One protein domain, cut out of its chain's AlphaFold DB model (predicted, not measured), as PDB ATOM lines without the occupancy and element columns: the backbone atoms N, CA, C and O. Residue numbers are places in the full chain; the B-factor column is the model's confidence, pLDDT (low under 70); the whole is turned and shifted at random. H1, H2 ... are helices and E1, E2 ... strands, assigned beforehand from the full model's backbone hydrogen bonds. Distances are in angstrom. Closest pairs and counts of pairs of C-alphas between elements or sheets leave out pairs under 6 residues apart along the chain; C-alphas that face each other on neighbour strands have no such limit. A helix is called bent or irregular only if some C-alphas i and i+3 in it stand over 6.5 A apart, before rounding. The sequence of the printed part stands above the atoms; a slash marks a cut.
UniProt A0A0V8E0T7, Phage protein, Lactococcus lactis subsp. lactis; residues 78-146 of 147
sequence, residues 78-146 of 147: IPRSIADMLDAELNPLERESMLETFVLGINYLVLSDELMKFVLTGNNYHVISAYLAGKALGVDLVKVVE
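AT A GLANCE: This is residues 78 to 146 of the 147 residues of the protein "Phage protein" of Lactococcus lactis subsp. lactis (UniProt A0A0V8E0T7). This is a small, compact cluster of four crossed helices: H2 and H4 stand next to each other at a steep tilt on one side, H1 crosses on the other side of the core, and the short H3 packs on the first half of H1. The strand E1 comes back beside H4, where it also meets the first residues, so that 78 to 79 pair with 144 to 145 of E1. The printed part has 69 residues with four named helices and one named strand, in the order H1, H2, H3, H4, E1, and its class is mostly helix. The whole is compact, with a radius of gyration of the C-alphas of 11.0 A, and rounded, with spans of 27 by 26 by 18 A.

IN THESE COORDINATES: After Ile 78 and Pro 79, H1 takes residues 80 to 93 and begins with C-alpha 80 at (-26.347, -2.050, -12.009); from its first to its last C-alpha it measures 20.6 A. H1 is irregular, but only just: C-alphas 89 and 92 are 6.6 A apart, and its line is a rough one. H2 follows with residues 98 to 105, 9.8 A from first to last C-alpha. H3 has residues 113 to 119, also 9.8 A, with C-alpha 113 at (-35.253, -9.108, 0.090). H4 has residues 124 to 137 and measures 19.6 A; H1 and H4 are the longest helices, with 14 residues each. E1 takes residues 142 to 145, 9.4 A, and ends with C-alpha 145 at (-22.056, 1.415, -12.160).

HOW THE PARTS SIT: H1 touches H2 with residues 90 to 91 alone; the closest C-alphas are those of Leu 90 and Met 98, 5.8 A apart, and the two lines are about perpendicular at 77 degrees. With residues 82 to 86 alone H1 touches H3, also about perpendicular at 77 degrees; here the closest C-alphas are those of Ile 82 and Leu 115, 6.5 A apart. H2 touches H4 with 8 pairs of C-alphas within 8 A, the closest being Leu 99 and Leu 132 at 5.2 A; they run opposite ways at a steep tilt of 42 degrees. H3 and H4 touch only at the corner by their link, and only just, with 3 pairs of C-alphas within 8 A; H4 does so with residues 124 to 128 alone. The closest of these C-alphas, those of Val 119 and Tyr 125, are 4.9 A apart, and the lines are about perpendicular at 83 degrees. H1 and H4 are near each other, with 8 pairs of C-alphas within 10 A. H2 and H3 are apart, and E1 is apart from both H2 and H3. The closest C-alphas of H4 and E1 are those of Tyr 131 and Val 142, 5.2 A apart; those of H1 and E1 are Arg 80 and Val 145, 5.5 A apart. E1 pairs with no named strand, but residues 78 to 79 pair with its residues 144 to 145, parallel. In H2, H3 and H4 every O i to N i+4 pair is within hydrogen-bond range; in H1 8 of 10 are.

THE WHOLE: The two C-alphas farthest apart are those of Tyr 108 and Glu 146, 29.1 A, while those of Ile 78 and Glu 146, the first and last printed, are 8.7 A apart. The printed part has no cut. The links H1 to H2, H3 to H4 and H4 to E1 are tight, with 4 residues each; H2 to H3, with 7 residues, is short, and no link is long. The mean pLDDT of the printed part is 88.1; residues 93 to 96 are under 70, and of these residue 93 belongs to H1.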
ATOM      1  N   ILE A  78     -25.521   4.226  -8.431       94.50
ATOM      2  CA  ILE A  78     -26.348   3.068  -8.096       94.50
ATOM      3  C   ILE A  78     -25.742   1.816  -8.750       94.50
ATOM      4  O   ILE A  78     -25.319   1.892  -9.909       94.50
ATOM      5  N   PRO A  79     -25.633   0.678  -8.035       95.50
ATOM      6  CA  PRO A  79     -25.174  -0.566  -8.650       95.50
ATOM      7  C   PRO A  79     -26.113  -1.006  -9.777       95.50
ATOM      8  O   PRO A  79     -27.333  -0.890  -9.637       95.50
ATOM      9  N   ARG A  80     -25.560  -1.539 -10.874       95.88
ATOM     10  CA  ARG A  80     -26.347  -2.050 -12.009       95.88
ATOM     11  C   ARG A  80     -27.336  -3.131 -11.581       95.88
ATOM     12  O   ARG A  80     -28.494  -3.052 -11.959       95.88
ATOM     13  N   SER A  81     -26.923  -4.049 -10.709       95.31
ATOM     14  CA  SER A  81     -27.802  -5.075 -10.128       95.31
ATOM     15  C   SER A  81     -29.059  -4.482  -9.475       95.31
ATOM     16  O   SER A  81     -30.165  -4.961  -9.713       95.31
ATOM     17  N   ILE A  82     -28.914  -3.398  -8.706       96.12
ATOM     18  CA  ILE A  82     -30.041  -2.683  -8.092       96.12
ATOM     19  C   ILE A  82     -30.898  -1.982  -9.151       96.12
ATOM     20  O   ILE A  82     -32.123  -2.048  -9.079       96.12
ATOM     21  N   ALA A  83     -30.274  -1.303 -10.116       94.69
ATOM     22  CA  ALA A  83     -30.981  -0.614 -11.196       94.69
ATOM     23  C   ALA A  83     -31.846  -1.583 -12.024       94.69
ATOM     24  O   ALA A  83     -33.014  -1.292 -12.286       94.69
ATOM     25  N   ASP A  84     -31.299  -2.754 -12.348       95.12
ATOM     26  CA  ASP A  84     -31.988  -3.812 -13.085       95.12
ATOM     27  C   ASP A  84     -33.139  -4.414 -12.263       95.12
ATOM     28  O   ASP A  84     -34.224  -4.632 -12.800       95.12
ATOM     29  N   MET A  85     -32.950  -4.634 -10.951       94.62
ATOM     30  CA  MET A  85     -34.025  -5.096 -10.057       94.62
ATOM     31  C   MET A  85     -35.162  -4.076  -9.947       94.62
ATOM     32  O   MET A  85     -36.326  -4.456 -10.012       94.62
ATOM     33  N   LEU A  86     -34.847  -2.782  -9.834       92.38
ATOM     34  CA  LEU A  86     -35.863  -1.725  -9.822       92.38
ATOM     35  C   LEU A  86     -36.693  -1.739 -11.104       92.38
ATOM     36  O   LEU A  86     -37.918  -1.663 -11.042       92.38
ATOM     37  N   ASP A  87     -36.038  -1.870 -12.256       90.06
ATOM     38  CA  ASP A  87     -36.730  -1.940 -13.538       90.06
ATOM     39  C   ASP A  87     -37.563  -3.224 -13.655       90.06
ATOM     40  O   ASP A  87     -38.705  -3.174 -14.101       90.06
ATOM     41  N   ALA A  88     -37.049  -4.369 -13.209       90.88
ATOM     42  CA  ALA A  88     -37.775  -5.633 -13.254       90.88
ATOM     43  C   ALA A  88     -38.985  -5.669 -12.305       90.88
ATOM     44  O   ALA A  88     -40.007  -6.256 -12.649       90.88
ATOM     45  N   GLU A  89     -38.886  -5.059 -11.124       88.94
ATOM     46  CA  GLU A  89     -39.922  -5.132 -10.089       88.94
ATOM     47  C   GLU A  89     -40.961  -4.004 -10.202       88.94
ATOM     48  O   GLU A  89     -42.122  -4.209  -9.842       88.94
ATOM     49  N   LEU A  90     -40.592  -2.828 -10.729       86.00
ATOM     50  CA  LEU A  90     -41.504  -1.678 -10.838       86.00
ATOM     51  C   LEU A  90     -42.165  -1.536 -12.215       86.00
ATOM     52  O   LEU A  90     -43.310  -1.089 -12.288       86.00
ATOM     53  N   ASN A  91     -41.484  -1.907 -13.304       80.94
ATOM     54  CA  ASN A  91     -42.006  -1.743 -14.666       80.94
ATOM     55  C   ASN A  91     -43.256  -2.607 -14.965       80.94
ATOM     56  O   ASN A  91     -44.187  -2.101 -15.591       80.94
ATOM     57  N   PRO A  92     -43.375  -3.864 -14.479       75.31
ATOM     58  CA  PRO A  92     -44.564  -4.693 -14.717       75.31
ATOM     59  C   PRO A  92     -45.844  -4.203 -14.035       75.31
ATOM     60  O   PRO A  92     -46.908  -4.773 -14.263       75.31
ATOM     61  N   LEU A  93     -45.773  -3.181 -13.177       68.94
ATOM     62  CA  LEU A  93     -46.936  -2.680 -12.444       68.94
ATOM     63  C   LEU A  93     -47.881  -1.828 -13.316       68.94
ATOM     64  O   LEU A  93     -48.888  -1.353 -12.792       68.94
ATOM     65  N   GLU A  94     -47.562  -1.634 -14.607       64.06
ATOM     66  CA  GLU A  94     -48.349  -0.893 -15.617       64.06
ATOM     67  C   GLU A  94     -48.869   0.468 -15.114       64.06
ATOM     68  O   GLU A  94     -49.950   0.932 -15.481       64.06
ATOM     69  N   ARG A  95     -48.107   1.122 -14.230       66.31
ATOM     70  CA  ARG A  95     -48.459   2.432 -13.676       66.31
ATOM     71  C   ARG A  95     -47.827   3.551 -14.483       66.31
ATOM     72  O   ARG A  95     -46.746   3.392 -15.039       66.31
ATOM     73  N   GLU A  96     -48.474   4.716 -14.461       68.56
ATOM     74  CA  GLU A  96     -48.005   5.915 -15.168       68.56
ATOM     75  C   GLU A  96     -46.594   6.358 -14.735       68.56
ATOM     76  O   GLU A  96     -45.877   6.965 -15.527       68.56
ATOM     77  N   SER A  97     -46.164   6.041 -13.505       80.75
ATOM     78  CA  SER A  97     -44.855   6.447 -12.983       80.75
ATOM     79  C   SER A  97     -44.254   5.429 -12.009       80.75
ATOM     80  O   SER A  97     -44.807   5.159 -10.936       80.75
ATOM     81  N   MET A  98     -43.066   4.902 -12.342       85.81
ATOM     82  CA  MET A  98     -42.264   4.069 -11.428       85.81
ATOM     83  C   MET A  98     -41.830   4.854 -10.183       85.81
ATOM     84  O   MET A  98     -41.808   4.297  -9.087       85.81
ATOM     85  N   LEU A  99     -41.541   6.155 -10.329       88.25
ATOM     86  CA  LEU A  99     -41.180   7.031  -9.214       88.25
ATOM     87  C   LEU A  99     -42.330   7.153  -8.210       88.25
ATOM     88  O   LEU A  99     -42.119   6.954  -7.018       88.25
ATOM     89  N   GLU A 100     -43.540   7.466  -8.675       83.75
ATOM     90  CA  GLU A 100     -44.701   7.595  -7.785       83.75
ATOM     91  C   GLU A 100     -45.049   6.258  -7.134       83.75
ATOM     92  O   GLU A 100     -45.343   6.205  -5.941       83.75
ATOM     93  N   THR A 101     -44.951   5.171  -7.903       86.94
ATOM     94  CA  THR A 101     -45.163   3.810  -7.403       86.94
ATOM     95  C   THR A 101     -44.197   3.484  -6.274       86.94
ATOM     96  O   THR A 101     -44.630   3.005  -5.229       86.94
ATOM     97  N   PHE A 102     -42.914   3.799  -6.445       89.81
ATOM     98  CA  PHE A 102     -41.908   3.607  -5.412       89.81
ATOM     99  C   PHE A 102     -42.165   4.512  -4.202       89.81
ATOM    100  O   PHE A 102     -42.366   4.015  -3.101       89.81
ATOM    101  N   VAL A 103     -42.243   5.833  -4.389       87.25
ATOM    102  CA  VAL A 103     -42.313   6.809  -3.285       87.25
ATOM    103  C   VAL A 103     -43.593   6.674  -2.454       87.25
ATOM    104  O   VAL A 103     -43.541   6.738  -1.228       87.25
ATOM    105  N   LEU A 104     -44.751   6.488  -3.094       84.06
ATOM    106  CA  LEU A 104     -46.035   6.376  -2.391       84.06
ATOM    107  C   LEU A 104     -46.320   4.943  -1.937       84.06
ATOM    108  O   LEU A 104     -47.029   4.725  -0.953       84.06
ATOM    109  N   GLY A 105     -45.798   3.966  -2.677       82.50
ATOM    110  CA  GLY A 105     -46.102   2.557  -2.493       82.50
ATOM    111  C   GLY A 105     -45.107   1.798  -1.630       82.50
ATOM    112  O   GLY A 105     -45.432   0.672  -1.278       82.50
ATOM    113  N   ILE A 106     -43.949   2.358  -1.254       83.69
ATOM    114  CA  ILE A 106     -42.851   1.586  -0.635       83.69
ATOM    115  C   ILE A 106     -43.268   0.742   0.578       83.69
ATOM    116  O   ILE A 106     -42.772  -0.362   0.754       83.69
ATOM    117  N   ASN A 107     -44.232   1.212   1.374       81.94
ATOM    118  CA  ASN A 107     -44.740   0.486   2.547       81.94
ATOM    119  C   ASN A 107     -45.632  -0.722   2.204       81.94
ATOM    120  O   ASN A 107     -45.961  -1.513   3.084       81.94
ATOM    121  N   TYR A 108     -46.063  -0.837   0.949       82.94
ATOM    122  CA  TYR A 108     -47.001  -1.842   0.448       82.94
ATOM    123  C   TYR A 108     -46.439  -2.648  -0.731       82.94
ATOM    124  O   TYR A 108     -47.064  -3.621  -1.152       82.94
ATOM    125  N   LEU A 109     -45.294  -2.243  -1.286       83.56
ATOM    126  CA  LEU A 109     -44.608  -2.976  -2.342       83.56
ATOM    127  C   LEU A 109     -43.975  -4.243  -1.764       83.56
ATOM    128  O   LEU A 109     -43.315  -4.212  -0.727       83.56
ATOM    129  N   VAL A 110     -44.158  -5.355  -2.471       84.31
ATOM    130  CA  VAL A 110     -43.452  -6.606  -2.187       84.31
ATOM    131  C   VAL A 110     -42.216  -6.627  -3.077       84.31
ATOM    132  O   VAL A 110     -42.268  -7.136  -4.193       84.31
ATOM    133  N   LEU A 111     -41.146  -5.996  -2.595       87.69
ATOM    134  CA  LEU A 111     -39.843  -6.015  -3.256       87.69
ATOM    135  C   LEU A 111     -39.052  -7.261  -2.845       87.69
ATOM    136  O   LEU A 111     -39.304  -7.834  -1.781       87.69
ATOM    137  N   SER A 112     -38.075  -7.664  -3.656       91.56
ATOM    138  CA  SER A 112     -37.130  -8.712  -3.254       91.56
ATOM    139  C   SER A 112     -36.371  -8.332  -1.972       91.56
ATOM    140  O   SER A 112     -36.106  -7.157  -1.708       91.56
ATOM    141  N   ASP A 113     -35.983  -9.331  -1.170       92.12
ATOM    142  CA  ASP A 113     -35.253  -9.108   0.090       92.12
ATOM    143  C   ASP A 113     -33.959  -8.307  -0.125       92.12
ATOM    144  O   ASP A 113     -33.588  -7.468   0.699       92.12
ATOM    145  N   GLU A 114     -33.272  -8.552  -1.244       92.94
ATOM    146  CA  GLU A 114     -32.050  -7.846  -1.622       92.94
ATOM    147  C   GLU A 114     -32.321  -6.365  -1.899       92.94
ATOM    148  O   GLU A 114     -31.669  -5.497  -1.306       92.94
ATOM    149  N   LEU A 115     -33.321  -6.071  -2.734       91.88
ATOM    150  CA  LEU A 115     -33.697  -4.703  -3.057       91.88
ATOM    151  C   LEU A 115     -34.212  -3.968  -1.816       91.88
ATOM    152  O   LEU A 115     -33.790  -2.844  -1.551       91.88
ATOM    153  N   MET A 116     -35.045  -4.612  -0.995       92.12
ATOM    154  CA  MET A 116     -35.571  -4.002   0.225       92.12
ATOM    155  C   MET A 116     -34.462  -3.707   1.243       92.12
ATOM    156  O   MET A 116     -34.417  -2.623   1.832       92.12
ATOM    157  N   LYS A 117     -33.510  -4.630   1.420       93.31
ATOM    158  CA  LYS A 117     -32.331  -4.396   2.263       93.31
ATOM    159  C   LYS A 117     -31.510  -3.215   1.750       93.31
ATOM    160  O   LYS A 117     -31.054  -2.395   2.553       93.31
ATOM    161  N   PHE A 118     -31.325  -3.109   0.434       93.75
ATOM    162  CA  PHE A 118     -30.622  -1.982  -0.164       93.75
ATOM    163  C   PHE A 118     -31.364  -0.664   0.088       93.75
ATOM    164  O   PHE A 118     -30.737   0.277   0.569       93.75
ATOM    165  N   VAL A 119     -32.682  -0.612  -0.147       92.62
ATOM    166  CA  VAL A 119     -33.542   0.565   0.092       92.62
ATOM    167  C   VAL A 119     -33.396   1.093   1.522       92.62
ATOM    168  O   VAL A 119     -33.239   2.298   1.717       92.62
ATOM    169  N   LEU A 120     -33.409   0.200   2.514       91.19
ATOM    170  CA  LEU A 120     -33.352   0.545   3.941       91.19
ATOM    171  C   LEU A 120     -31.953   0.943   4.439       91.19
ATOM    172  O   LEU A 120     -31.791   1.311   5.605       91.19
ATOM    173  N   THR A 121     -30.927   0.856   3.591       92.88
ATOM    174  CA  THR A 121     -29.543   1.122   3.990       92.88
ATOM    175  C   THR A 121     -29.156   2.574   3.713       92.88
ATOM    176  O   THR A 121     -29.054   3.003   2.565       92.88
ATOM    177  N   GLY A 122     -28.858   3.329   4.774       89.31
ATOM    178  CA  GLY A 122     -28.310   4.683   4.667       89.31
ATOM    179  C   GLY A 122     -29.176   5.612   3.808       89.31
ATOM    180  O   GLY A 122     -30.373   5.737   4.037       89.31
ATOM    181  N   ASN A 123     -28.565   6.252   2.808       90.50
ATOM    182  CA  ASN A 123     -29.237   7.210   1.920       90.50
ATOM    183  C   ASN A 123     -29.799   6.571   0.634       90.50
ATOM    184  O   ASN A 123     -30.210   7.289  -0.278       90.50
ATOM    185  N   ASN A 124     -29.814   5.239   0.528       93.25
ATOM    186  CA  ASN A 124     -30.152   4.545  -0.716       93.25
ATOM    187  C   ASN A 124     -31.587   4.802  -1.181       93.25
ATOM    188  O   ASN A 124     -31.809   4.926  -2.381       93.25
ATOM    189  N   TYR A 125     -32.544   4.981  -0.267       92.69
ATOM    190  CA  TYR A 125     -33.903   5.405  -0.622       92.69
ATOM    191  C   TYR A 125     -33.914   6.692  -1.474       92.69
ATOM    192  O   TYR A 125     -34.626   6.789  -2.476       92.69
ATOM    193  N   HIS A 126     -33.084   7.675  -1.111       92.00
ATOM    194  CA  HIS A 126     -32.969   8.934  -1.848       92.00
ATOM    195  C   HIS A 126     -32.244   8.754  -3.182       92.00
ATOM    196  O   HIS A 126     -32.659   9.342  -4.177       92.00
ATOM    197  N   VAL A 127     -31.211   7.904  -3.228       93.00
ATOM    198  CA  VAL A 127     -30.511   7.555  -4.477       93.00
ATOM    199  C   VAL A 127     -31.462   6.879  -5.466       93.00
ATOM    200  O   VAL A 127     -31.486   7.253  -6.634       93.00
ATOM    201  N   ILE A 128     -32.296   5.942  -5.006       93.62
ATOM    202  CA  ILE A 128     -33.310   5.281  -5.839       93.62
ATOM    203  C   ILE A 128     -34.345   6.293  -6.328       93.62
ATOM    204  O   ILE A 128     -34.671   6.316  -7.511       93.62
ATOM    205  N   SER A 129     -34.825   7.170  -5.442       91.56
ATOM    206  CA  SER A 129     -35.771   8.226  -5.819       91.56
ATOM    207  C   SER A 129     -35.184   9.143  -6.900       91.56
ATOM    208  O   SER A 129     -35.860   9.448  -7.878       91.56
ATOM    209  N   ALA A 130     -33.913   9.535  -6.767       91.31
ATOM    210  CA  ALA A 130     -33.209  10.332  -7.768       91.31
ATOM    211  C   ALA A 130     -33.007   9.568  -9.088       91.31
ATOM    212  O   ALA A 130     -33.197  10.147 -10.153       91.31
ATOM    213  N   TYR A 131     -32.684   8.271  -9.034       93.12
ATOM    214  CA  TYR A 131     -32.547   7.416 -10.218       93.12
ATOM    215  C   TYR A 131     -33.869   7.312 -10.992       93.12
ATOM    216  O   TYR A 131     -33.909   7.572 -12.194       93.12
ATOM    217  N   LEU A 132     -34.972   7.013 -10.298       92.06
ATOM    218  CA  LEU A 132     -36.299   6.905 -10.909       92.06
ATOM    219  C   LEU A 132     -36.801   8.253 -11.442       92.06
ATOM    220  O   LEU A 132     -37.401   8.299 -12.516       92.06
ATOM    221  N   ALA A 133     -36.530   9.352 -10.731       89.88
ATOM    222  CA  ALA A 133     -36.824  10.699 -11.213       89.88
ATOM    223  C   ALA A 133     -36.019  11.038 -12.473       89.88
ATOM    224  O   ALA A 133     -36.589  11.555 -13.431       89.88
ATOM    225  N   GLY A 134     -34.728  10.693 -12.502       88.06
ATOM    226  CA  GLY A 134     -33.874  10.875 -13.671       88.06
ATOM    227  C   GLY A 134     -34.426  10.145 -14.895       88.06
ATOM    228  O   GLY A 134     -34.643  10.767 -15.934       88.06
ATOM    229  N   LYS A 135     -34.797   8.865 -14.741       87.75
ATOM    230  CA  LYS A 135     -35.446   8.091 -15.812       87.75
ATOM    231  C   LYS A 135     -36.756   8.711 -16.291       87.75
ATOM    232  O   LYS A 135     -36.964   8.808 -17.496       87.75
ATOM    233  N   ALA A 136     -37.625   9.138 -15.376       86.31
ATOM    234  CA  ALA A 136     -38.908   9.749 -15.730       86.31
ATOM    235  C   ALA A 136     -38.746  11.075 -16.497       86.31
ATOM    236  O   ALA A 136     -39.594  11.429 -17.313       86.31
ATOM    237  N   LEU A 137     -37.657  11.801 -16.240       83.81
ATOM    238  CA  LEU A 137     -37.348  13.089 -16.860       83.81
ATOM    239  C   LEU A 137     -36.445  12.980 -18.095       83.81
ATOM    240  O   LEU A 137     -36.274  13.975 -18.795       83.81
ATOM    241  N   GLY A 138     -35.872  11.803 -18.361       83.56
ATOM    242  CA  GLY A 138     -34.904  11.601 -19.439       83.56
ATOM    243  C   GLY A 138     -33.533  12.228 -19.166       83.56
ATOM    244  O   GLY A 138     -32.882  12.668 -20.110       83.56
ATOM    245  N   VAL A 139     -33.100  12.290 -17.900       82.31
ATOM    246  CA  VAL A 139     -31.791  12.830 -17.492       82.31
ATOM    247  C   VAL A 139     -31.013  11.864 -16.594       82.31
ATOM    248  O   VAL A 139     -31.586  11.125 -15.792       82.31
ATOM    249  N   ASP A 140     -29.685  11.929 -16.661       84.50
ATOM    250  CA  ASP A 140     -28.788  11.070 -15.883       84.50
ATOM    251  C   ASP A 140     -28.428  11.692 -14.520       84.50
ATOM    252  O   ASP A 140     -27.299  12.121 -14.282       84.50
ATOM    253  N   LEU A 141     -29.392  11.732 -13.588       85.62
ATOM    254  CA  LEU A 141     -29.158  12.227 -12.214       85.62
ATOM    255  C   LEU A 141     -28.292  11.283 -11.366       85.62
ATOM    256  O   LEU A 141     -27.639  11.707 -10.410       85.62
ATOM    257  N   VAL A 142     -28.319   9.987 -11.678       91.31
ATOM    258  CA  VAL A 142     -27.605   8.943 -10.940       91.31
ATOM    259  C   VAL A 142     -26.888   8.050 -11.937       91.31
ATOM    260  O   VAL A 142     -27.507   7.470 -12.826       91.31
ATOM    261  N   LYS A 143     -25.576   7.905 -11.770       91.38
ATOM    262  CA  LYS A 143     -24.749   7.066 -12.632       91.38
ATOM    263  C   LYS A 143     -24.892   5.595 -12.248       91.38
ATOM    264  O   LYS A 143     -24.580   5.201 -11.123       91.38
ATOM    265  N   VAL A 144     -25.290   4.767 -13.209       93.56
ATOM    266  CA  VAL A 144     -25.295   3.307 -13.051       93.56
ATOM    267  C   VAL A 144     -23.866   2.774 -13.178       93.56
ATOM    268  O   VAL A 144     -23.155   3.110 -14.128       93.56
ATOM    269  N   VAL A 145     -23.425   1.958 -12.217       93.50
ATOM    270  CA  VAL A 145     -22.056   1.415 -12.160       93.50
ATOM    271  C   VAL A 145     -22.046  -0.103 -11.984       93.50
ATOM    272  O   VAL A 145     -22.888  -0.646 -11.271       93.50
ATOM    273  N   GLU A 146     -21.056  -0.780 -12.573       91.06
ATOM    274  CA  GLU A 146     -20.812  -2.209 -12.326       91.06
ATOM    275  C   GLU A 146     -20.281  -2.388 -10.903       91.06
ATOM    276  O   GLU A 146     -19.129  -2.040 -10.624       91.06
TER     277      GLU A 146